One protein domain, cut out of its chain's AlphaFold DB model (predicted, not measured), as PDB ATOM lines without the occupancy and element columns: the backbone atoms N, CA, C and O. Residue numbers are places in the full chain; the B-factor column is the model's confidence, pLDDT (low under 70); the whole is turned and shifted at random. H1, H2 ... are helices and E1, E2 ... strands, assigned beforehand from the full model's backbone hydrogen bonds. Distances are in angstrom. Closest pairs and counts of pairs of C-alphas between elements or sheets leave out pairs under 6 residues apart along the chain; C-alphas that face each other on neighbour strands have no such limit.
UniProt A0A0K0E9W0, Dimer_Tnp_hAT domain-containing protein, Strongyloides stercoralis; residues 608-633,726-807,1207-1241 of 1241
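This is residues 608 to 633, 726 to 807 and 1207 to 1241 of the 1241 residues of the protein "Dimer_Tnp_hAT domain-containing protein" of Strongyloides stercoralis (UniProt A0A0K0E9W0). A twisted sheet of four strands has a helix over each face: H2 crosses one face slantwise, and H4 runs along the edge strand E3 over the opposite face. H1 extends beyond the end of E1 as an arm, residues 790 to 807 form a long loop by edge strand E4, and the tail, residues 1235 to 1241, sticks out. The 143 printed residues include five named helices and four named strands, in the order E1 H1 E2 E3 H2 E4 H3 H4 H5. The sheet is mixed, in the order E3 E2 E1 E4, and the class is mixed, helices and strands. The whole is only just compact, close to loose, with a radius of gyration of the C-alphas of 17.3 A, and flat, spanning 55 by 42 by 22 A.

Find C-alpha 610 at (-34.868, 21.237, -27.735); from there E1 runs 28.9 A to residue 619. H1, residues 622 to 633, follows, 17.2 A long. After the first cut, look for E2 at residues 727 to 737, 33.7 A, and E3 at residues 744 to 755, 33.0 A. H2, residues 761 to 775, begins at (-32.281, -1.956, -37.622) and is 21.2 A long. E4 is residues 783 to 789, 16.6 A. Beyond the second cut come H3, residues 1207 to 1215, H4, residues 1217 to 1229, 17.8 A, and H5, residues 1233 to 1236, ending at (-16.436, 28.880, -20.862).

Start at E1, parallel to E4, where N 614 and O 787 are 2.8 A apart. E2 is antiparallel to E1, with N 613 and O 733 at 2.8 A. E2 and E3 form a hairpin, with N 747 and O 734 at 2.8 A. E3, H2 and E4 make a split strand-helix-strand unit, two strands running the same way with E2 and E1 between them; its crossover is right-handed. H2 is over E3 and E2 at a height of 9.2 A; the closest C-alphas of H2 and E3 are those of Ile 772 and Ala 750, 7.0 A. On the opposite face, H4 is over E3 at 8.0 A; their closest C-alphas are Glu 1221 and Val 751, 5.4 A. H3 only grazes the sheet with residues 1210 to 1214, and H3 and H4 only just touch, only at the corner, with 3 pairs of C-alphas within 8 A, the closest Ala 1213 and Phe 1220, 5.4 A. H1 and H3 are close but not clearly touching, Glu 627 to Ser 1207 at 7.9 A between C-alphas. H1 and H5 are not on the sheet. Every O i to N i+4 pair is within hydrogen-bond range in H2, H3 and H4, and 7 of 8 are in H1; H5 is too short for such a pair.

The two C-alphas farthest apart, those of Ser 608 and Lys 633, are 55.9 A apart. Residues 634 to 725 and 808 to 1206 are not printed; the C-alpha gaps across these cuts are 26.8 A and 30.1 A. Of the links that are printed whole, none is long. Look along residues 790 to 807 for a stretch with no named element; its residues 805 to 806 pair, parallel, with residues 786 to 787 of E4. The mean pLDDT of the printed part is 76.8, and 44 residues are under 70, among them 619 to 633 and 1207 to 1215.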
ATOM      1  N   SER A 608     -36.422  22.655 -21.121       88.21
ATOM      2  CA  SER A 608     -37.862  22.442 -21.296       88.21
ATOM      3  C   SER A 608     -38.205  21.938 -22.699       88.21
ATOM      4  O   SER A 608     -39.189  21.226 -22.860       88.21
ATOM      5  N   SER A 609     -37.401  22.315 -23.697       91.12
ATOM      6  CA  SER A 609     -37.596  22.017 -25.116       91.12
ATOM      7  C   SER A 609     -36.262  22.111 -25.866       91.12
ATOM      8  O   SER A 609     -35.405  22.922 -25.496       91.12
ATOM      9  N   TYR A 610     -36.066  21.273 -26.885       94.66
ATOM     10  CA  TYR A 610     -34.868  21.237 -27.735       94.66
ATOM     11  C   TYR A 610     -35.162  20.548 -29.079       94.66
ATOM     12  O   TYR A 610     -36.111  19.782 -29.180       94.66
ATOM     13  N   THR A 611     -34.337  20.755 -30.106       95.08
ATOM     14  CA  THR A 611     -34.376  19.961 -31.349       95.08
ATOM     15  C   THR A 611     -33.312  18.868 -31.296       95.08
ATOM     16  O   THR A 611     -32.146  19.154 -31.013       95.08
ATOM     17  N   LEU A 612     -33.691  17.623 -31.589       95.17
ATOM     18  CA  LEU A 612     -32.756  16.509 -31.758       95.17
ATOM     19  C   LEU A 612     -32.269  16.442 -33.212       95.17
ATOM     20  O   LEU A 612     -33.065  16.595 -34.135       95.17
ATOM     21  N   MET A 613     -30.980  16.179 -33.422       92.68
ATOM     22  CA  MET A 613     -30.364  15.998 -34.737       92.68
ATOM     23  C   MET A 613     -29.624  14.662 -34.805       92.68
ATOM     24  O   MET A 613     -28.732  14.388 -34.000       92.68
ATOM     25  N   ILE A 614     -29.989  13.854 -35.797       90.72
ATOM     26  CA  ILE A 614     -29.470  12.513 -36.069       90.72
ATOM     27  C   ILE A 614     -28.896  12.502 -37.488       90.72
ATOM     28  O   ILE A 614     -29.623  12.729 -38.456       90.72
ATOM     29  N   ASP A 615     -27.603  12.223 -37.619       86.94
ATOM     30  CA  ASP A 615     -26.931  11.996 -38.904       86.94
ATOM     31  C   ASP A 615     -26.306  10.597 -38.905       86.94
ATOM     32  O   ASP A 615     -25.542  10.259 -37.998       86.94
ATOM     33  N   LEU A 616     -26.658   9.767 -39.889       84.51
ATOM     34  CA  LEU A 616     -26.223   8.373 -39.976       84.51
ATOM     35  C   LEU A 616     -25.408   8.139 -41.250       84.51
ATOM     36  O   LEU A 616     -25.925   8.193 -42.361       84.51
ATOM     37  N   LEU A 617     -24.115   7.864 -41.079       77.96
ATOM     38  CA  LEU A 617     -23.145   7.826 -42.169       77.96
ATOM     39  C   LEU A 617     -22.652   6.401 -42.447       77.96
ATOM     40  O   LEU A 617     -22.141   5.734 -41.548       77.96
ATOM     41  N   LYS A 618     -22.753   5.949 -43.700       73.60
ATOM     42  CA  LYS A 618     -22.326   4.614 -44.149       73.60
ATOM     43  C   LYS A 618     -20.837   4.582 -44.520       73.60
ATOM     44  O   LYS A 618     -20.442   5.119 -45.552       73.60
ATOM     45  N   ILE A 619     -20.002   3.922 -43.716       68.16
ATOM     46  CA  ILE A 619     -18.576   3.715 -44.008       68.16
ATOM     47  C   ILE A 619     -18.404   2.368 -44.721       68.16
ATOM     48  O   ILE A 619     -18.413   1.306 -44.104       68.16
ATOM     49  N   SER A 620     -18.219   2.398 -46.044       57.44
ATOM     50  CA  SER A 620     -17.897   1.171 -46.785       57.44
ATOM     51  C   SER A 620     -16.393   0.835 -46.696       57.44
ATOM     52  O   SER A 620     -15.566   1.725 -46.933       57.44
ATOM     53  N   PRO A 621     -16.002  -0.437 -46.481       49.53
ATOM     54  CA  PRO A 621     -14.589  -0.828 -46.405       49.53
ATOM     55  C   PRO A 621     -13.767  -0.638 -47.695       49.53
ATOM     56  O   PRO A 621     -12.543  -0.735 -47.659       49.53
ATOM     57  N   LYS A 622     -14.402  -0.371 -48.847       49.93
ATOM     58  CA  LYS A 622     -13.726  -0.330 -50.160       49.93
ATOM     59  C   LYS A 622     -12.732   0.831 -50.322       49.93
ATOM     60  O   LYS A 622     -11.803   0.704 -51.114       49.93
ATOM     61  N   LEU A 623     -12.868   1.917 -49.550       48.34
ATOM     62  CA  LEU A 623     -11.822   2.951 -49.443       48.34
ATOM     63  C   LEU A 623     -10.532   2.381 -48.848       48.34
ATOM     64  O   LEU A 623      -9.442   2.628 -49.358       48.34
ATOM     65  N   ILE A 624     -10.674   1.584 -47.787       47.96
ATOM     66  CA  ILE A 624      -9.580   1.121 -46.933       47.96
ATOM     67  C   ILE A 624      -8.642   0.198 -47.721       47.96
ATOM     68  O   ILE A 624      -7.429   0.395 -47.698       47.96
ATOM     69  N   GLU A 625      -9.189  -0.765 -48.476       41.24
ATOM     70  CA  GLU A 625      -8.383  -1.650 -49.336       41.24
ATOM     71  C   GLU A 625      -7.555  -0.834 -50.359       41.24
ATOM     72  O   GLU A 625      -6.380  -1.136 -50.578       41.24
ATOM     73  N   MET A 626      -8.111   0.246 -50.928       41.96
ATOM     74  CA  MET A 626      -7.450   1.048 -51.968       41.96
ATOM     75  C   MET A 626      -6.422   2.055 -51.412       41.96
ATOM     76  O   MET A 626      -5.320   2.178 -51.954       41.96
ATOM     77  N   GLU A 627      -6.721   2.739 -50.302       46.41
ATOM     78  CA  GLU A 627      -5.788   3.679 -49.659       46.41
ATOM     79  C   GLU A 627      -4.613   2.976 -48.968       46.41
ATOM     80  O   GLU A 627      -3.472   3.446 -49.065       46.41
ATOM     81  N   ILE A 628      -4.841   1.809 -48.351       43.54
ATOM     82  CA  ILE A 628      -3.756   0.985 -47.800       43.54
ATOM     83  C   ILE A 628      -2.846   0.481 -48.928       43.54
ATOM     84  O   ILE A 628      -1.622   0.490 -48.771       43.54
ATOM     85  N   PHE A 629      -3.396   0.086 -50.081       39.05
ATOM     86  CA  PHE A 629      -2.590  -0.356 -51.225       39.05
ATOM     87  C   PHE A 629      -1.726   0.779 -51.800       39.05
ATOM     88  O   PHE A 629      -0.531   0.588 -52.044       39.05
ATOM     89  N   ASN A 630      -2.286   1.986 -51.930       40.44
ATOM     90  CA  ASN A 630      -1.544   3.174 -52.368       40.44
ATOM     91  C   ASN A 630      -0.460   3.596 -51.359       40.44
ATOM     92  O   ASN A 630       0.671   3.890 -51.753       40.44
ATOM     93  N   SER A 631      -0.761   3.550 -50.060       42.82
ATOM     94  CA  SER A 631       0.202   3.832 -48.985       42.82
ATOM     95  C   SER A 631       1.347   2.813 -48.937       42.82
ATOM     96  O   SER A 631       2.502   3.182 -48.721       42.82
ATOM     97  N   ARG A 632       1.058   1.530 -49.206       40.21
ATOM     98  CA  ARG A 632       2.082   0.481 -49.350       40.21
ATOM     99  C   ARG A 632       2.960   0.712 -50.582       40.21
ATOM    100  O   ARG A 632       4.179   0.622 -50.458       40.21
ATOM    101  N   LYS A 633       2.385   1.075 -51.737       43.48
ATOM    102  CA  LYS A 633       3.159   1.368 -52.960       43.48
ATOM    103  C   LYS A 633       4.203   2.472 -52.765       43.48
ATOM    104  O   LYS A 633       5.323   2.299 -53.231       43.48
ATOM    105  N   GLU A 726     -21.604  -3.965 -43.072       60.66
ATOM    106  CA  GLU A 726     -21.621  -2.542 -43.394       60.66
ATOM    107  C   GLU A 726     -21.536  -1.749 -42.088       60.66
ATOM    108  O   GLU A 726     -22.359  -1.919 -41.186       60.66
ATOM    109  N   GLU A 727     -20.493  -0.931 -41.960       69.51
ATOM    110  CA  GLU A 727     -20.193  -0.211 -40.730       69.51
ATOM    111  C   GLU A 727     -20.736   1.217 -40.815       69.51
ATOM    112  O   GLU A 727     -20.468   1.946 -41.770       69.51
ATOM    113  N   TYR A 728     -21.499   1.636 -39.811       77.25
ATOM    114  CA  TYR A 728     -22.123   2.955 -39.787       77.25
ATOM    115  C   TYR A 728     -21.539   3.830 -38.671       77.25
ATOM    116  O   TYR A 728     -20.963   3.340 -37.693       77.25
ATOM    117  N   ARG A 729     -21.681   5.150 -38.807       80.91
ATOM    118  CA  ARG A 729     -21.445   6.129 -37.738       80.91
ATOM    119  C   ARG A 729     -22.718   6.918 -37.480       80.91
ATOM    120  O   ARG A 729     -23.174   7.642 -38.360       80.91
ATOM    121  N   LEU A 730     -23.260   6.782 -36.275       87.69
ATOM    122  CA  LEU A 730     -24.363   7.591 -35.775       87.69
ATOM    123  C   LEU A 730     -23.798   8.827 -35.068       87.69
ATOM    124  O   LEU A 730     -23.196   8.707 -34.002       87.69
ATOM    125  N   CYS A 731     -24.027  10.005 -35.636       89.48
ATOM    126  CA  CYS A 731     -23.861  11.288 -34.968       89.48
ATOM    127  C   CYS A 731     -25.196  11.689 -34.323       89.48
ATOM    128  O   CYS A 731     -26.215  11.785 -35.011       89.48
ATOM    129  N   VAL A 732     -25.191  11.935 -33.010       93.25
ATOM    130  CA  VAL A 732     -26.337  12.502 -32.281       93.25
ATOM    131  C   VAL A 732     -25.928  13.829 -31.667       93.25
ATOM    132  O   VAL A 732     -24.926  13.928 -30.957       93.25
ATOM    133  N   SER A 733     -26.724  14.857 -31.926       93.90
ATOM    134  CA  SER A 733     -26.509  16.218 -31.439       93.90
ATOM    135  C   SER A 733     -27.840  16.892 -31.115       93.90
ATOM    136  O   SER A 733     -28.900  16.451 -31.554       93.90
ATOM    137  N   VAL A 734     -27.794  17.946 -30.308       94.76
ATOM    138  CA  VAL A 734     -28.975  18.679 -29.845       94.76
ATOM    139  C   VAL A 734     -28.780  20.173 -30.059       94.76
ATOM    140  O   VAL A 734     -27.725  20.714 -29.738       94.76
ATOM    141  N   THR A 735     -29.826  20.842 -30.535       93.58
ATOM    142  CA  THR A 735     -29.899  22.297 -30.699       93.58
ATOM    143  C   THR A 735     -30.969  22.866 -29.770       93.58
ATOM    144  O   THR A 735     -32.087  22.358 -29.734       93.58
ATOM    145  N   TYR A 736     -30.658  23.918 -29.012       93.34
ATOM    146  CA  TYR A 736     -31.613  24.563 -28.100       93.34
ATOM    147  C   TYR A 736     -31.311  26.053 -27.925       93.34
ATOM    148  O   TYR A 736     -30.231  26.541 -28.258       93.34
ATOM    149  N   TYR A 737     -32.271  26.785 -27.359       92.20
ATOM    150  CA  TYR A 737     -32.109  28.201 -27.055       92.20
ATOM    151  C   TYR A 737     -31.528  28.429 -25.655       92.20
ATOM    152  O   TYR A 737     -32.188  28.171 -24.646       92.20
ATOM    153  N   ASN A 738     -30.303  28.951 -25.577       89.34
ATOM    154  CA  ASN A 738     -29.667  29.289 -24.311       89.34
ATOM    155  C   ASN A 738     -30.259  30.604 -23.767       89.34
ATOM    156  O   ASN A 738     -30.023  31.705 -24.284       89.34
ATOM    157  N   LYS A 739     -31.053  30.489 -22.694       85.15
ATOM    158  CA  LYS A 739     -31.757  31.624 -22.077       85.15
ATOM    159  C   LYS A 739     -30.812  32.649 -21.438       85.15
ATOM    160  O   LYS A 739     -31.169  33.822 -21.416       85.15
ATOM    161  N   ASP A 740     -29.591  32.279 -21.068       83.48
ATOM    162  CA  ASP A 740     -28.616  33.209 -20.492       83.48
ATOM    163  C   ASP A 740     -27.901  34.046 -21.570       83.48
ATOM    164  O   ASP A 740     -27.783  35.261 -21.427       83.48
ATOM    165  N   THR A 741     -27.483  33.445 -22.693       84.87
ATOM    166  CA  THR A 741     -26.565  34.107 -23.655       84.87
ATOM    167  C   THR A 741     -27.207  34.857 -24.821       84.87
ATOM    168  O   THR A 741     -26.511  35.580 -25.537       84.87
ATOM    169  N   GLY A 742     -28.508  34.679 -25.057       84.93
ATOM    170  CA  GLY A 742     -29.213  35.272 -26.205       84.93
ATOM    171  C   GLY A 742     -29.345  34.356 -27.421       84.93
ATOM    172  O   GLY A 742     -30.109  34.675 -28.332       84.93
ATOM    173  N   LYS A 743     -28.617  33.234 -27.450       86.80
ATOM    174  CA  LYS A 743     -28.280  32.514 -28.686       86.80
ATOM    175  C   LYS A 743     -28.833  31.093 -28.719       86.80
ATOM    176  O   LYS A 743     -29.102  30.485 -27.685       86.80
ATOM    177  N   ILE A 744     -28.965  30.559 -29.930       89.98
ATOM    178  CA  ILE A 744     -29.129  29.122 -30.138       89.98
ATOM    179  C   ILE A 744     -27.743  28.485 -30.005       89.98
ATOM    180  O   ILE A 744     -26.790  28.955 -30.627       89.98
ATOM    181  N   GLU A 745     -27.627  27.426 -29.212       89.83
ATOM    182  CA  GLU A 745     -26.418  26.607 -29.122       89.83
ATOM    183  C   GLU A 745     -26.706  25.204 -29.663       89.83
ATOM    184  O   GLU A 745     -27.826  24.701 -29.570       89.83
ATOM    185  N   SER A 746     -25.691  24.577 -30.259       90.69
ATOM    186  CA  SER A 746     -25.745  23.184 -30.711       90.69
ATOM    187  C   SER A 746     -24.631  22.395 -30.039       90.69
ATOM    188  O   SER A 746     -23.489  22.846 -30.009       90.69
ATOM    189  N   VAL A 747     -24.971  21.233 -29.491       92.24
ATOM    190  CA  VAL A 747     -24.101  20.382 -28.671       92.24
ATOM    191  C   VAL A 747     -24.020  19.010 -29.318       92.24
ATOM    192  O   VAL A 747     -25.046  18.400 -29.617       92.24
ATOM    193  N   LEU A 748     -22.806  18.506 -29.517       92.73
ATOM    194  CA  LEU A 748     -22.588  17.132 -29.956       92.73
ATOM    195  C   LEU A 748     -22.697  16.206 -28.739       92.73
ATOM    196  O   LEU A 748     -21.996  16.430 -27.756       92.73
ATOM    197  N   LEU A 749     -23.562  15.190 -28.790       93.37
ATOM    198  CA  LEU A 749     -23.753  14.239 -27.688       93.37
ATOM    199  C   LEU A 749     -22.904  12.975 -27.872       93.37
ATOM    200  O   LEU A 749     -22.283  12.515 -26.914       93.37
ATOM    201  N   ALA A 750     -22.884  12.422 -29.089       90.97
ATOM    202  CA  ALA A 750     -22.251  11.138 -29.394       90.97
ATOM    203  C   ALA A 750     -21.884  11.001 -30.886       90.97
ATOM    204  O   ALA A 750     -22.553  11.575 -31.748       90.97
ATOM    205  N   VAL A 751     -20.854  10.202 -31.188       88.21
ATOM    206  CA  VAL A 751     -20.438   9.798 -32.549       88.21
ATOM    207  C   VAL A 751     -20.059   8.315 -32.525       88.21
ATOM    208  O   VAL A 751     -18.885   7.958 -32.430       88.21
ATOM    209  N   ARG A 752     -21.063   7.434 -32.578       86.14
ATOM    210  CA  ARG A 752     -20.899   6.004 -32.270       86.14
ATOM    211  C   ARG A 752     -20.782   5.126 -33.511       86.14
ATOM    212  O   ARG A 752     -21.520   5.346 -34.475       86.14
ATOM    213  N   PRO A 753     -19.912   4.098 -33.502       82.52
ATOM    214  CA  PRO A 753     -20.002   3.010 -34.465       82.52
ATOM    215  C   PRO A 753     -21.301   2.225 -34.240       82.52
ATOM    216  O   PRO A 753     -21.619   1.877 -33.104       82.52
ATOM    217  N   ILE A 754     -22.028   1.908 -35.312       80.36
ATOM    218  CA  ILE A 754     -23.127   0.933 -35.270       80.36
ATOM    219  C   ILE A 754     -22.872  -0.148 -36.320       80.36
ATOM    220  O   ILE A 754     -22.524   0.145 -37.464       80.36
ATOM    221  N   ILE A 755     -23.032  -1.403 -35.898       73.91
ATOM    222  CA  ILE A 755     -22.898  -2.602 -36.725       73.91
ATOM    223  C   ILE A 755     -24.224  -3.351 -36.637       73.91
ATOM    224  O   ILE A 755     -24.568  -3.888 -35.582       73.91
ATOM    225  N   PHE A 756     -24.965  -3.385 -37.739       68.96
ATOM    226  CA  PHE A 756     -26.265  -4.047 -37.804       68.96
ATOM    227  C   PHE A 756     -26.111  -5.554 -38.054       68.96
ATOM    228  O   PHE A 756     -25.146  -6.007 -38.674       68.96
ATOM    229  N   LYS A 757     -27.053  -6.343 -37.527       61.46
ATOM    230  CA  LYS A 757     -27.049  -7.813 -37.576       61.46
ATOM    231  C   LYS A 757     -28.461  -8.324 -37.890       61.46
ATOM    232  O   LYS A 757     -29.142  -8.830 -37.004       61.46
ATOM    233  N   ASN A 758     -28.853  -8.213 -39.161       57.13
ATOM    234  CA  ASN A 758     -30.192  -8.504 -39.704       57.13
ATOM    235  C   ASN A 758     -31.261  -7.432 -39.367       57.13
ATOM    236  O   ASN A 758     -30.929  -6.356 -38.872       57.13
ATOM    237  N   GLU A 759     -32.521  -7.739 -39.703       61.37
ATOM    238  CA  GLU A 759     -33.701  -6.859 -39.871       61.37
ATOM    239  C   GLU A 759     -34.006  -5.833 -38.753       61.37
ATOM    240  O   GLU A 759     -34.618  -4.803 -39.029       61.37
ATOM    241  N   ASP A 760     -33.574  -6.054 -37.506       72.53
ATOM    242  CA  ASP A 760     -33.896  -5.227 -36.321       72.53
ATOM    243  C   ASP A 760     -33.238  -3.824 -36.290       72.53
ATOM    244  O   ASP A 760     -33.008  -3.230 -35.229       72.53
ATOM    245  N   PHE A 761     -32.938  -3.251 -37.456       75.41
ATOM    246  CA  PHE A 761     -32.281  -1.956 -37.622       75.41
ATOM    247  C   PHE A 761     -33.046  -0.829 -36.914       75.41
ATOM    248  O   PHE A 761     -32.459  -0.123 -36.092       75.41
ATOM    249  N   LYS A 762     -34.350  -0.662 -37.209       79.87
ATOM    250  CA  LYS A 762     -35.188   0.423 -36.653       79.87
ATOM    251  C   LYS A 762     -35.174   0.396 -35.116       79.87
ATOM    252  O   LYS A 762     -34.889   1.412 -34.486       79.87
ATOM    253  N   ASN A 763     -35.374  -0.785 -34.527       82.28
ATOM    254  CA  ASN A 763     -35.345  -1.008 -33.078       82.28
ATOM    255  C   ASN A 763     -33.964  -0.683 -32.480       82.28
ATOM    256  O   ASN A 763     -33.858   0.101 -31.538       82.28
ATOM    257  N   THR A 764     -32.898  -1.230 -33.072       84.22
ATOM    258  CA  THR A 764     -31.511  -1.037 -32.613       84.22
ATOM    259  C   THR A 764     -31.110   0.440 -32.624       84.22
ATOM    260  O   THR A 764     -30.499   0.927 -31.670       84.22
ATOM    261  N   LEU A 765     -31.475   1.174 -33.680       87.79
ATOM    262  CA  LEU A 765     -31.191   2.603 -33.806       87.79
ATOM    263  C   LEU A 765     -31.958   3.423 -32.757       87.79
ATOM    264  O   LEU A 765     -31.353   4.245 -32.066       87.79
ATOM    265  N   THR A 766     -33.258   3.167 -32.591       87.90
ATOM    266  CA  THR A 766     -34.109   3.865 -31.615       87.90
ATOM    267  C   THR A 766     -33.633   3.664 -30.177       87.90
ATOM    268  O   THR A 766     -33.497   4.649 -29.448       87.90
ATOM    269  N   GLU A 767     -33.309   2.436 -29.763       87.64
ATOM    270  CA  GLU A 767     -32.781   2.198 -28.411       87.64
ATOM    271  C   GLU A 767     -31.379   2.797 -28.224       87.64
ATOM    272  O   GLU A 767     -31.102   3.381 -27.178       87.64
ATOM    273  N   THR A 768     -30.517   2.774 -29.250       90.50
ATOM    274  CA  THR A 768     -29.205   3.452 -29.190       90.50
ATOM    275  C   THR A 768     -29.362   4.962 -28.971       90.50
ATOM    276  O   THR A 768     -28.643   5.545 -28.160       90.50
ATOM    277  N   ILE A 769     -30.327   5.604 -29.640       92.56
ATOM    278  CA  ILE A 769     -30.619   7.037 -29.472       92.56
ATOM    279  C   ILE A 769     -31.196   7.330 -28.079       92.56
ATOM    280  O   ILE A 769     -30.772   8.295 -27.441       92.56
ATOM    281  N   LYS A 770     -32.109   6.491 -27.566       92.32
ATOM    282  CA  LYS A 770     -32.635   6.616 -26.194       92.32
ATOM    283  C   LYS A 770     -31.528   6.504 -25.145       92.32
ATOM    284  O   LYS A 770     -31.489   7.332 -24.241       92.32
ATOM    285  N   LEU A 771     -30.616   5.539 -25.284       93.20
ATOM    286  CA  LEU A 771     -29.468   5.374 -24.386       93.20
ATOM    287  C   LEU A 771     -28.561   6.615 -24.397       93.20
ATOM    288  O   LEU A 771     -28.239   7.137 -23.333       93.20
ATOM    289  N   ILE A 772     -28.244   7.161 -25.580       93.82
ATOM    290  CA  ILE A 772     -27.476   8.414 -25.701       93.82
ATOM    291  C   ILE A 772     -28.177   9.569 -24.969       93.82
ATOM    292  O   ILE A 772     -27.519  10.330 -24.267       93.82
ATOM    293  N   LEU A 773     -29.501   9.713 -25.086       94.20
ATOM    294  CA  LEU A 773     -30.239  10.768 -24.377       94.20
ATOM    295  C   LEU A 773     -30.251  10.548 -22.854       94.20
ATOM    296  O   LEU A 773     -30.010  11.492 -22.098       94.20
ATOM    297  N   GLN A 774     -30.442   9.307 -22.400       93.11
ATOM    298  CA  GLN A 774     -30.390   8.937 -20.982       93.11
ATOM    299  C   GLN A 774     -29.021   9.245 -20.356       93.11
ATOM    300  O   GLN A 774     -28.966   9.769 -19.244       93.11
ATOM    301  N   GLU A 775     -27.918   9.031 -21.082       92.25
ATOM    302  CA  GLU A 775     -26.565   9.391 -20.631       92.25
ATOM    303  C   GLU A 775     -26.387  10.896 -20.347       92.25
ATOM    304  O   GLU A 775     -25.548  11.259 -19.522       92.25
ATOM    305  N   TYR A 776     -27.193  11.773 -20.956       93.66
ATOM    306  CA  TYR A 776     -27.207  13.218 -20.680       93.66
ATOM    307  C   TYR A 776     -28.353  13.667 -19.756       93.66
ATOM    308  O   TYR A 776     -28.550  14.870 -19.571       93.66
ATOM    309  N   ASN A 777     -29.079  12.726 -19.136       92.76
ATOM    310  CA  ASN A 777     -30.317  12.968 -18.379       92.76
ATOM    311  C   ASN A 777     -31.381  13.716 -19.210       92.76
ATOM    312  O   ASN A 777     -32.080  14.602 -18.707       92.76
ATOM    313  N   MET A 778     -31.471  13.387 -20.500       93.12
ATOM    314  CA  MET A 778     -32.427  13.949 -21.447       93.12
ATOM    315  C   MET A 778     -33.550  12.959 -21.762       93.12
ATOM    316  O   MET A 778     -33.354  11.747 -21.777       93.12
ATOM    317  N   ASP A 779     -34.721  13.509 -22.060       90.78
ATOM    318  CA  ASP A 779     -35.918  12.774 -22.464       90.78
ATOM    319  C   ASP A 779     -36.294  13.174 -23.896       90.78
ATOM    320  O   ASP A 779     -36.251  14.360 -24.244       90.78
ATOM    321  N   ILE A 780     -36.639  12.193 -24.729       91.27
ATOM    322  CA  ILE A 780     -37.022  12.380 -26.130       91.27
ATOM    323  C   ILE A 780     -38.399  13.045 -26.280       91.27
ATOM    324  O   ILE A 780     -38.625  13.750 -27.262       91.27
ATOM    325  N   GLU A 781     -39.302  12.920 -25.299       88.98
ATOM    326  CA  GLU A 781     -40.622  13.565 -25.368       88.98
ATOM    327  C   GLU A 781     -40.527  15.099 -25.363       88.98
ATOM    328  O   GLU A 781     -41.333  15.778 -26.012       88.98
ATOM    329  N   LYS A 782     -39.483  15.643 -24.722       90.76
ATOM    330  CA  LYS A 782     -39.125  17.071 -24.722       90.76
ATOM    331  C   LYS A 782     -38.561  17.583 -26.059       90.76
ATOM    332  O   LYS A 782     -38.387  18.792 -26.201       90.76
ATOM    333  N   ALA A 783     -38.262  16.720 -27.033       92.07
ATOM    334  CA  ALA A 783     -37.810  17.178 -28.345       92.07
ATOM    335  C   ALA A 783     -38.964  17.885 -29.088       92.07
ATOM    336  O   ALA A 783     -40.051  17.319 -29.210       92.07
ATOM    337  N   SER A 784     -38.767  19.103 -29.594       91.15
ATOM    338  CA  SER A 784     -39.770  19.856 -30.367       91.15
ATOM    339  C   SER A 784     -39.924  19.304 -31.789       91.15
ATOM    340  O   SER A 784     -41.040  19.089 -32.263       91.15
ATOM    341  N   LYS A 785     -38.792  18.997 -32.430       92.35
ATOM    342  CA  LYS A 785     -38.654  18.241 -33.683       92.35
ATOM    343  C   LYS A 785     -37.448  17.301 -33.590       92.35
ATOM    344  O   LYS A 785     -36.534  17.517 -32.788       92.35
ATOM    345  N   ILE A 786     -37.442  16.275 -34.438       92.77
ATOM    346  CA  ILE A 786     -36.342  15.314 -34.575       92.77
ATOM    347  C   ILE A 786     -35.888  15.307 -36.042       92.77
ATOM    348  O   ILE A 786     -36.601  14.832 -36.920       92.77
ATOM    349  N   LEU A 787     -34.714  15.874 -36.319       90.78
ATOM    350  CA  LEU A 787     -34.130  15.969 -37.659       90.78
ATOM    351  C   LEU A 787     -33.291  14.727 -37.970       90.78
ATOM    352  O   LEU A 787     -32.377  14.409 -37.210       90.78
ATOM    353  N   THR A 788     -33.556  14.059 -39.095       88.36
ATOM    354  CA  THR A 788     -32.903  12.785 -39.461       88.36
ATOM    355  C   THR A 788     -32.274  12.815 -40.854       88.36
ATOM    356  O   THR A 788     -32.958  13.101 -41.834       88.36
ATOM    357  N   HIS A 789     -30.992  12.460 -40.973       83.14
ATOM    358  CA  HIS A 789     -30.307  12.229 -42.251       83.14
ATOM    359  C   HIS A 789     -29.689  10.820 -42.302       83.14
ATOM    360  O   HIS A 789     -29.327  10.253 -41.271       83.14
ATOM    361  N   GLY A 790     -29.585  10.250 -43.507       75.25
ATOM    362  CA  GLY A 790     -28.949   8.953 -43.766       75.25
ATOM    363  C   GLY A 790     -29.856   7.720 -43.675       75.25
ATOM    364  O   GLY A 790     -29.461   6.658 -44.145       75.25
ATOM    365  N   LEU A 791     -31.083   7.834 -43.151       77.90
ATOM    366  CA  LEU A 791     -31.986   6.686 -42.950       77.90
ATOM    367  C   LEU A 791     -32.335   5.957 -44.263       77.90
ATOM    368  O   LEU A 791     -32.222   4.732 -44.335       77.90
ATOM    369  N   THR A 792     -32.626   6.694 -45.339       72.12
ATOM    370  CA  THR A 792     -32.854   6.110 -46.675       72.12
ATOM    371  C   THR A 792     -31.606   5.447 -47.269       72.12
ATOM    372  O   THR A 792     -31.728   4.477 -48.010       72.12
ATOM    373  N   GLU A 793     -30.391   5.910 -46.929       64.66
ATOM    374  CA  GLU A 793     -29.129   5.243 -47.323       64.66
ATOM    375  C   GLU A 793     -28.926   3.898 -46.570       64.66
ATOM    376  O   GLU A 793     -27.996   3.139 -46.862       64.66
ATOM    377  N   CYS A 794     -29.824   3.586 -45.626       62.43
ATOM    378  CA  CYS A 794     -29.879   2.360 -44.830       62.43
ATOM    379  C   CYS A 794     -31.122   1.488 -45.100       62.43
ATOM    380  O   CYS A 794     -31.279   0.462 -44.446       62.43
ATOM    381  N   GLY A 795     -32.011   1.883 -46.021       63.84
ATOM    382  CA  GLY A 795     -33.261   1.158 -46.292       63.84
ATOM    383  C   GLY A 795     -34.397   1.412 -45.290       63.84
ATOM    384  O   GLY A 795     -35.348   0.637 -45.250       63.84
ATOM    385  N   ILE A 796     -34.325   2.478 -44.484       67.95
ATOM    386  CA  ILE A 796     -35.463   2.960 -43.687       67.95
ATOM    387  C   ILE A 796     -36.221   4.037 -44.472       67.95
ATOM    388  O   ILE A 796     -35.620   5.019 -44.905       67.95
ATOM    389  N   ASP A 797     -37.546   3.904 -44.553       66.78
ATOM    390  CA  ASP A 797     -38.443   5.003 -44.915       66.78
ATOM    391  C   ASP A 797     -38.440   6.099 -43.832       66.78
ATOM    392  O   ASP A 797     -38.679   5.828 -42.653       66.78
ATOM    393  N   ASP A 798     -38.209   7.353 -44.238       62.33
ATOM    394  CA  ASP A 798     -37.990   8.531 -43.371       62.33
ATOM    395  C   ASP A 798     -39.161   8.898 -42.418       62.33
ATOM    396  O   ASP A 798     -39.053   9.871 -41.671       62.33
ATOM    397  N   ASN A 799     -40.275   8.156 -42.418       61.98
ATOM    398  CA  ASN A 799     -41.503   8.489 -41.678       61.98
ATOM    399  C   ASN A 799     -41.755   7.636 -40.416       61.98
ATOM    400  O   ASN A 799     -42.623   7.986 -39.618       61.98
ATOM    401  N   ASP A 800     -41.030   6.528 -40.229       66.71
ATOM    402  CA  ASP A 800     -41.409   5.476 -39.267       66.71
ATOM    403  C   ASP A 800     -40.745   5.568 -37.883       66.71
ATOM    404  O   ASP A 800     -41.163   4.869 -36.958       66.71
ATOM    405  N   LEU A 801     -39.658   6.332 -37.732       78.06
ATOM    406  CA  LEU A 801     -38.737   6.131 -36.605       78.06
ATOM    407  C   LEU A 801     -39.155   6.889 -35.337       78.06
ATOM    408  O   LEU A 801     -39.045   6.342 -34.239       78.06
ATOM    409  N   PHE A 802     -39.645   8.129 -35.470       81.86
ATOM    410  CA  PHE A 802     -40.066   8.946 -34.330       81.86
ATOM    411  C   PHE A 802     -41.286   9.835 -34.613       81.86
ATOM    412  O   PHE A 802     -41.426  10.446 -35.671       81.86
ATOM    413  N   THR A 803     -42.124  10.047 -33.597       76.53
ATOM    414  CA  THR A 803     -43.089  11.157 -33.619       76.53
ATOM    415  C   THR A 803     -42.351  12.500 -33.650       76.53
ATOM    416  O   THR A 803     -41.345  12.654 -32.960       76.53
ATOM    417  N   LYS A 804     -42.882  13.498 -34.373       84.49
ATOM    418  CA  LYS A 804     -42.239  14.814 -34.612       84.49
ATOM    419  C   LYS A 804     -40.954  14.756 -35.467       84.49
ATOM    420  O   LYS A 804     -40.197  15.732 -35.488       84.49
ATOM    421  N   GLN A 805     -40.702  13.646 -36.165       86.47
ATOM    422  CA  GLN A 805     -39.617  13.537 -37.142       86.47
ATOM    423  C   GLN A 805     -39.802  14.540 -38.295       86.47
ATOM    424  O   GLN A 805     -40.929  14.872 -38.670       86.47
ATOM    425  N   MET A 806     -38.700  15.074 -38.824       87.25
ATOM    426  CA  MET A 806     -38.701  16.064 -39.900       87.25
ATOM    427  C   MET A 806     -37.471  15.897 -40.800       87.25
ATOM    428  O   MET A 806     -36.344  15.767 -40.321       87.25
ATOM    429  N   MET A 807     -37.682  15.935 -42.115       82.21
ATOM    430  CA  MET A 807     -36.608  15.818 -43.101       82.21
ATOM    431  C   MET A 807     -35.761  17.107 -43.157       82.21
ATOM    432  O   MET A 807     -36.324  18.189 -43.349       82.21
ATOM    433  N   SER A1207      -7.208  10.925 -44.529       49.48
ATOM    434  CA  SER A1207      -7.186   9.457 -44.383       49.48
ATOM    435  C   SER A1207      -6.863   9.046 -42.933       49.48
ATOM    436  O   SER A1207      -7.417   8.087 -42.395       49.48
ATOM    437  N   PHE A1208      -6.076   9.878 -42.237       55.93
ATOM    438  CA  PHE A1208      -5.828   9.843 -40.795       55.93
ATOM    439  C   PHE A1208      -7.092   9.893 -39.911       55.93
ATOM    440  O   PHE A1208      -7.187   9.142 -38.944       55.93
ATOM    441  N   ALA A1209      -8.073  10.746 -40.216       57.92
ATOM    442  CA  ALA A1209      -9.315  10.879 -39.456       57.92
ATOM    443  C   ALA A1209     -10.225   9.649 -39.616       57.92
ATOM    444  O   ALA A1209     -10.720   9.142 -38.611       57.92
ATOM    445  N   ILE A1210     -10.390   9.123 -40.841       58.35
ATOM    446  CA  ILE A1210     -11.100   7.848 -41.074       58.35
ATOM    447  C   ILE A1210     -10.364   6.701 -40.374       58.35
ATOM    448  O   ILE A1210     -10.978   5.940 -39.631       58.35
ATOM    449  N   THR A1211      -9.043   6.611 -40.548       60.12
ATOM    450  CA  THR A1211      -8.209   5.575 -39.922       60.12
ATOM    451  C   THR A1211      -8.359   5.600 -38.399       60.12
ATOM    452  O   THR A1211      -8.712   4.587 -37.802       60.12
ATOM    453  N   LYS A1212      -8.242   6.771 -37.758       65.19
ATOM    454  CA  LYS A1212      -8.416   6.918 -36.304       65.19
ATOM    455  C   LYS A1212      -9.836   6.576 -35.826       65.19
ATOM    456  O   LYS A1212      -9.979   6.020 -34.734       65.19
ATOM    457  N   ALA A1213     -10.862   6.865 -36.633       63.21
ATOM    458  CA  ALA A1213     -12.262   6.512 -36.368       63.21
ATOM    459  C   ALA A1213     -12.544   5.002 -36.409       63.21
ATOM    460  O   ALA A1213     -13.551   4.561 -35.850       63.21
ATOM    461  N   LEU A1214     -11.689   4.232 -37.088       64.20
ATOM    462  CA  LEU A1214     -11.772   2.776 -37.221       64.20
ATOM    463  C   LEU A1214     -10.857   2.071 -36.207       64.20
ATOM    464  O   LEU A1214     -11.292   1.156 -35.519       64.20
ATOM    465  N   GLU A1215      -9.612   2.533 -36.061       68.46
ATOM    466  CA  GLU A1215      -8.625   1.967 -35.130       68.46
ATOM    467  C   GLU A1215      -8.959   2.248 -33.657       68.46
ATOM    468  O   GLU A1215      -8.713   1.412 -32.790       68.46
ATOM    469  N   THR A1216      -9.501   3.433 -33.351       76.76
ATOM    470  CA  THR A1216      -9.736   3.885 -31.966       76.76
ATOM    471  C   THR A1216     -11.066   4.638 -31.801       76.76
ATOM    472  O   THR A1216     -11.066   5.788 -31.355       76.76
ATOM    473  N   PRO A1217     -12.226   4.026 -32.122       76.12
ATOM    474  CA  PRO A1217     -13.521   4.714 -32.174       76.12
ATOM    475  C   PRO A1217     -13.887   5.471 -30.887       76.12
ATOM    476  O   PRO A1217     -14.412   6.575 -30.967       76.12
ATOM    477  N   THR A1218     -13.541   4.951 -29.704       81.79
ATOM    478  CA  THR A1218     -13.797   5.625 -28.416       81.79
ATOM    479  C   THR A1218     -12.909   6.851 -28.182       81.79
ATOM    480  O   THR A1218     -13.393   7.877 -27.709       81.79
ATOM    481  N   LYS A1219     -11.619   6.797 -28.554       82.56
ATOM    482  CA  LYS A1219     -10.734   7.979 -28.514       82.56
ATOM    483  C   LYS A1219     -11.140   9.008 -29.564       82.56
ATOM    484  O   LYS A1219     -11.048  10.203 -29.315       82.56
ATOM    485  N   PHE A1220     -11.598   8.550 -30.725       80.12
ATOM    486  CA  PHE A1220     -12.139   9.404 -31.773       80.12
ATOM    487  C   PHE A1220     -13.401  10.135 -31.293       80.12
ATOM    488  O   PHE A1220     -13.419  11.360 -31.335       80.12
ATOM    489  N   GLU A1221     -14.397   9.430 -30.743       85.42
ATOM    490  CA  GLU A1221     -15.604  10.038 -30.160       85.42
ATOM    491  C   GLU A1221     -15.250  11.063 -29.067       85.42
ATOM    492  O   GLU A1221     -15.725  12.199 -29.119       85.42
ATOM    493  N   ARG A1222     -14.335  10.717 -28.148       88.21
ATOM    494  CA  ARG A1222     -13.793  11.623 -27.117       88.21
ATOM    495  C   ARG A1222     -13.178  12.897 -27.706       88.21
ATOM    496  O   ARG A1222     -13.553  14.004 -27.321       88.21
ATOM    497  N   ASP A1223     -12.217  12.752 -28.614       83.81
ATOM    498  CA  ASP A1223     -11.447  13.875 -29.161       83.81
ATOM    499  C   ASP A1223     -12.332  14.799 -30.015       83.81
ATOM    500  O   ASP A1223     -12.179  16.021 -29.993       83.81
ATOM    501  N   VAL A1224     -13.298  14.220 -30.731       82.38
ATOM    502  CA  VAL A1224     -14.275  14.928 -31.567       82.38
ATOM    503  C   VAL A1224     -15.293  15.684 -30.713       82.38
ATOM    504  O   VAL A1224     -15.564  16.858 -30.977       82.38
ATOM    505  N   PHE A1225     -15.793  15.059 -29.644       89.95
ATOM    506  CA  PHE A1225     -16.643  15.703 -28.644       89.95
ATOM    507  C   PHE A1225     -15.945  16.915 -28.010       89.95
ATOM    508  O   PHE A1225     -16.548  17.984 -27.905       89.95
ATOM    509  N   ILE A1226     -14.658  16.791 -27.658       87.14
ATOM    510  CA  ILE A1226     -13.853  17.917 -27.162       87.14
ATOM    511  C   ILE A1226     -13.687  18.995 -28.251       87.14
ATOM    512  O   ILE A1226     -13.943  20.166 -27.963       87.14
ATOM    513  N   LYS A1227     -13.308  18.633 -29.494       83.74
ATOM    514  CA  LYS A1227     -13.130  19.591 -30.611       83.74
ATOM    515  C   LYS A1227     -14.375  20.458 -30.805       83.74
ATOM    516  O   LYS A1227     -14.238  21.670 -30.972       83.74
ATOM    517  N   PHE A1228     -15.556  19.841 -30.791       84.94
ATOM    518  CA  PHE A1228     -16.819  20.517 -31.068       84.94
ATOM    519  C   PHE A1228     -17.332  21.322 -29.863       84.94
ATOM    520  O   PHE A1228     -17.564  22.526 -29.970       84.94
ATOM    521  N   ASN A1229     -17.455  20.697 -28.687       90.50
ATOM    522  CA  ASN A1229     -18.145  21.307 -27.545       90.50
ATOM    523  C   ASN A1229     -17.315  22.373 -26.796       90.50
ATOM    524  O   ASN A1229     -17.891  23.163 -26.049       90.50
ATOM    525  N   LYS A1230     -15.986  22.456 -26.982       84.93
ATOM    526  CA  LYS A1230     -15.102  23.393 -26.241       84.93
ATOM    527  C   LYS A1230     -15.514  24.876 -26.288       84.93
ATOM    528  O   LYS A1230     -15.186  25.627 -25.373       84.93
ATOM    529  N   ASN A1231     -16.213  25.306 -27.341       80.44
ATOM    530  CA  ASN A1231     -16.576  26.710 -27.569       80.44
ATOM    531  C   ASN A1231     -17.947  27.101 -26.976       80.44
ATOM    532  O   ASN A1231     -18.334  28.263 -27.074       80.44
ATOM    533  N   LEU A1232     -18.679  26.164 -26.363       81.91
ATOM    534  CA  LEU A1232     -19.982  26.430 -25.740       81.91
ATOM    535  C   LEU A1232     -19.858  27.410 -24.567       81.91
ATOM    536  O   LEU A1232     -18.938  27.303 -23.749       81.91
ATOM    537  N   SER A1233     -20.817  28.327 -24.433       79.29
ATOM    538  CA  SER A1233     -20.835  29.314 -23.341       79.29
ATOM    539  C   SER A1233     -20.849  28.653 -21.962       79.29
ATOM    540  O   SER A1233     -20.015  28.958 -21.114       79.29
ATOM    541  N   ILE A1234     -21.694  27.634 -21.792       78.99
ATOM    542  CA  ILE A1234     -21.826  26.801 -20.586       78.99
ATOM    543  C   ILE A1234     -20.491  26.223 -20.082       78.99
ATOM    544  O   ILE A1234     -20.350  25.984 -18.881       78.99
ATOM    545  N   ILE A1235     -19.525  26.001 -20.977       76.73
ATOM    546  CA  ILE A1235     -18.204  25.437 -20.663       76.73
ATOM    547  C   ILE A1235     -17.156  26.544 -20.430       76.73
ATOM    548  O   ILE A1235     -16.192  26.319 -19.704       76.73
ATOM    549  N   ASN A1236     -17.362  27.747 -20.976       67.95
ATOM    550  CA  ASN A1236     -16.436  28.880 -20.862       67.95
ATOM    551  C   ASN A1236     -16.767  29.841 -19.703       67.95
ATOM    552  O   ASN A1236     -15.858  30.286 -19.001       67.95
ATOM    553  N   ASP A1237     -18.048  30.138 -19.455       55.23
ATOM    554  CA  ASP A1237     -18.477  31.034 -18.368       55.23
ATOM    555  C   ASP A1237     -18.325  30.375 -16.986       55.23
ATOM    556  O   ASP A1237     -18.050  31.038 -15.980       55.23
ATOM    557  N   LYS A1238     -18.390  29.038 -16.937       51.40
ATOM    558  CA  LYS A1238     -17.875  28.256 -15.811       51.40
ATOM    559  C   LYS A1238     -16.354  28.177 -15.913       51.40
ATOM    560  O   LYS A1238     -15.810  27.184 -16.390       51.40
ATOM    561  N   LYS A1239     -15.657  29.188 -15.375       37.85
ATOM    562  CA  LYS A1239     -14.252  29.012 -14.971       37.85
ATOM    563  C   LYS A1239     -14.152  27.736 -14.134       37.85
ATOM    564  O   LYS A1239     -14.704  27.679 -13.037       37.85
ATOM    565  N   ILE A1240     -13.455  26.734 -14.662       38.10
ATOM    566  CA  ILE A1240     -13.075  25.539 -13.911       38.10
ATOM    567  C   ILE A1240     -11.976  25.991 -12.942       38.10
ATOM    568  O   ILE A1240     -10.848  26.240 -13.368       38.10
ATOM    569  N   ILE A1241     -12.373  26.197 -11.684       29.44
ATOM    570  CA  ILE A1241     -11.519  26.542 -10.535       29.44
ATOM    571  C   ILE A1241     -10.983  25.245  -9.928       29.44
ATOM    572  O   ILE A1241     -11.812  24.327  -9.741       29.44
TER     573      ILE A1241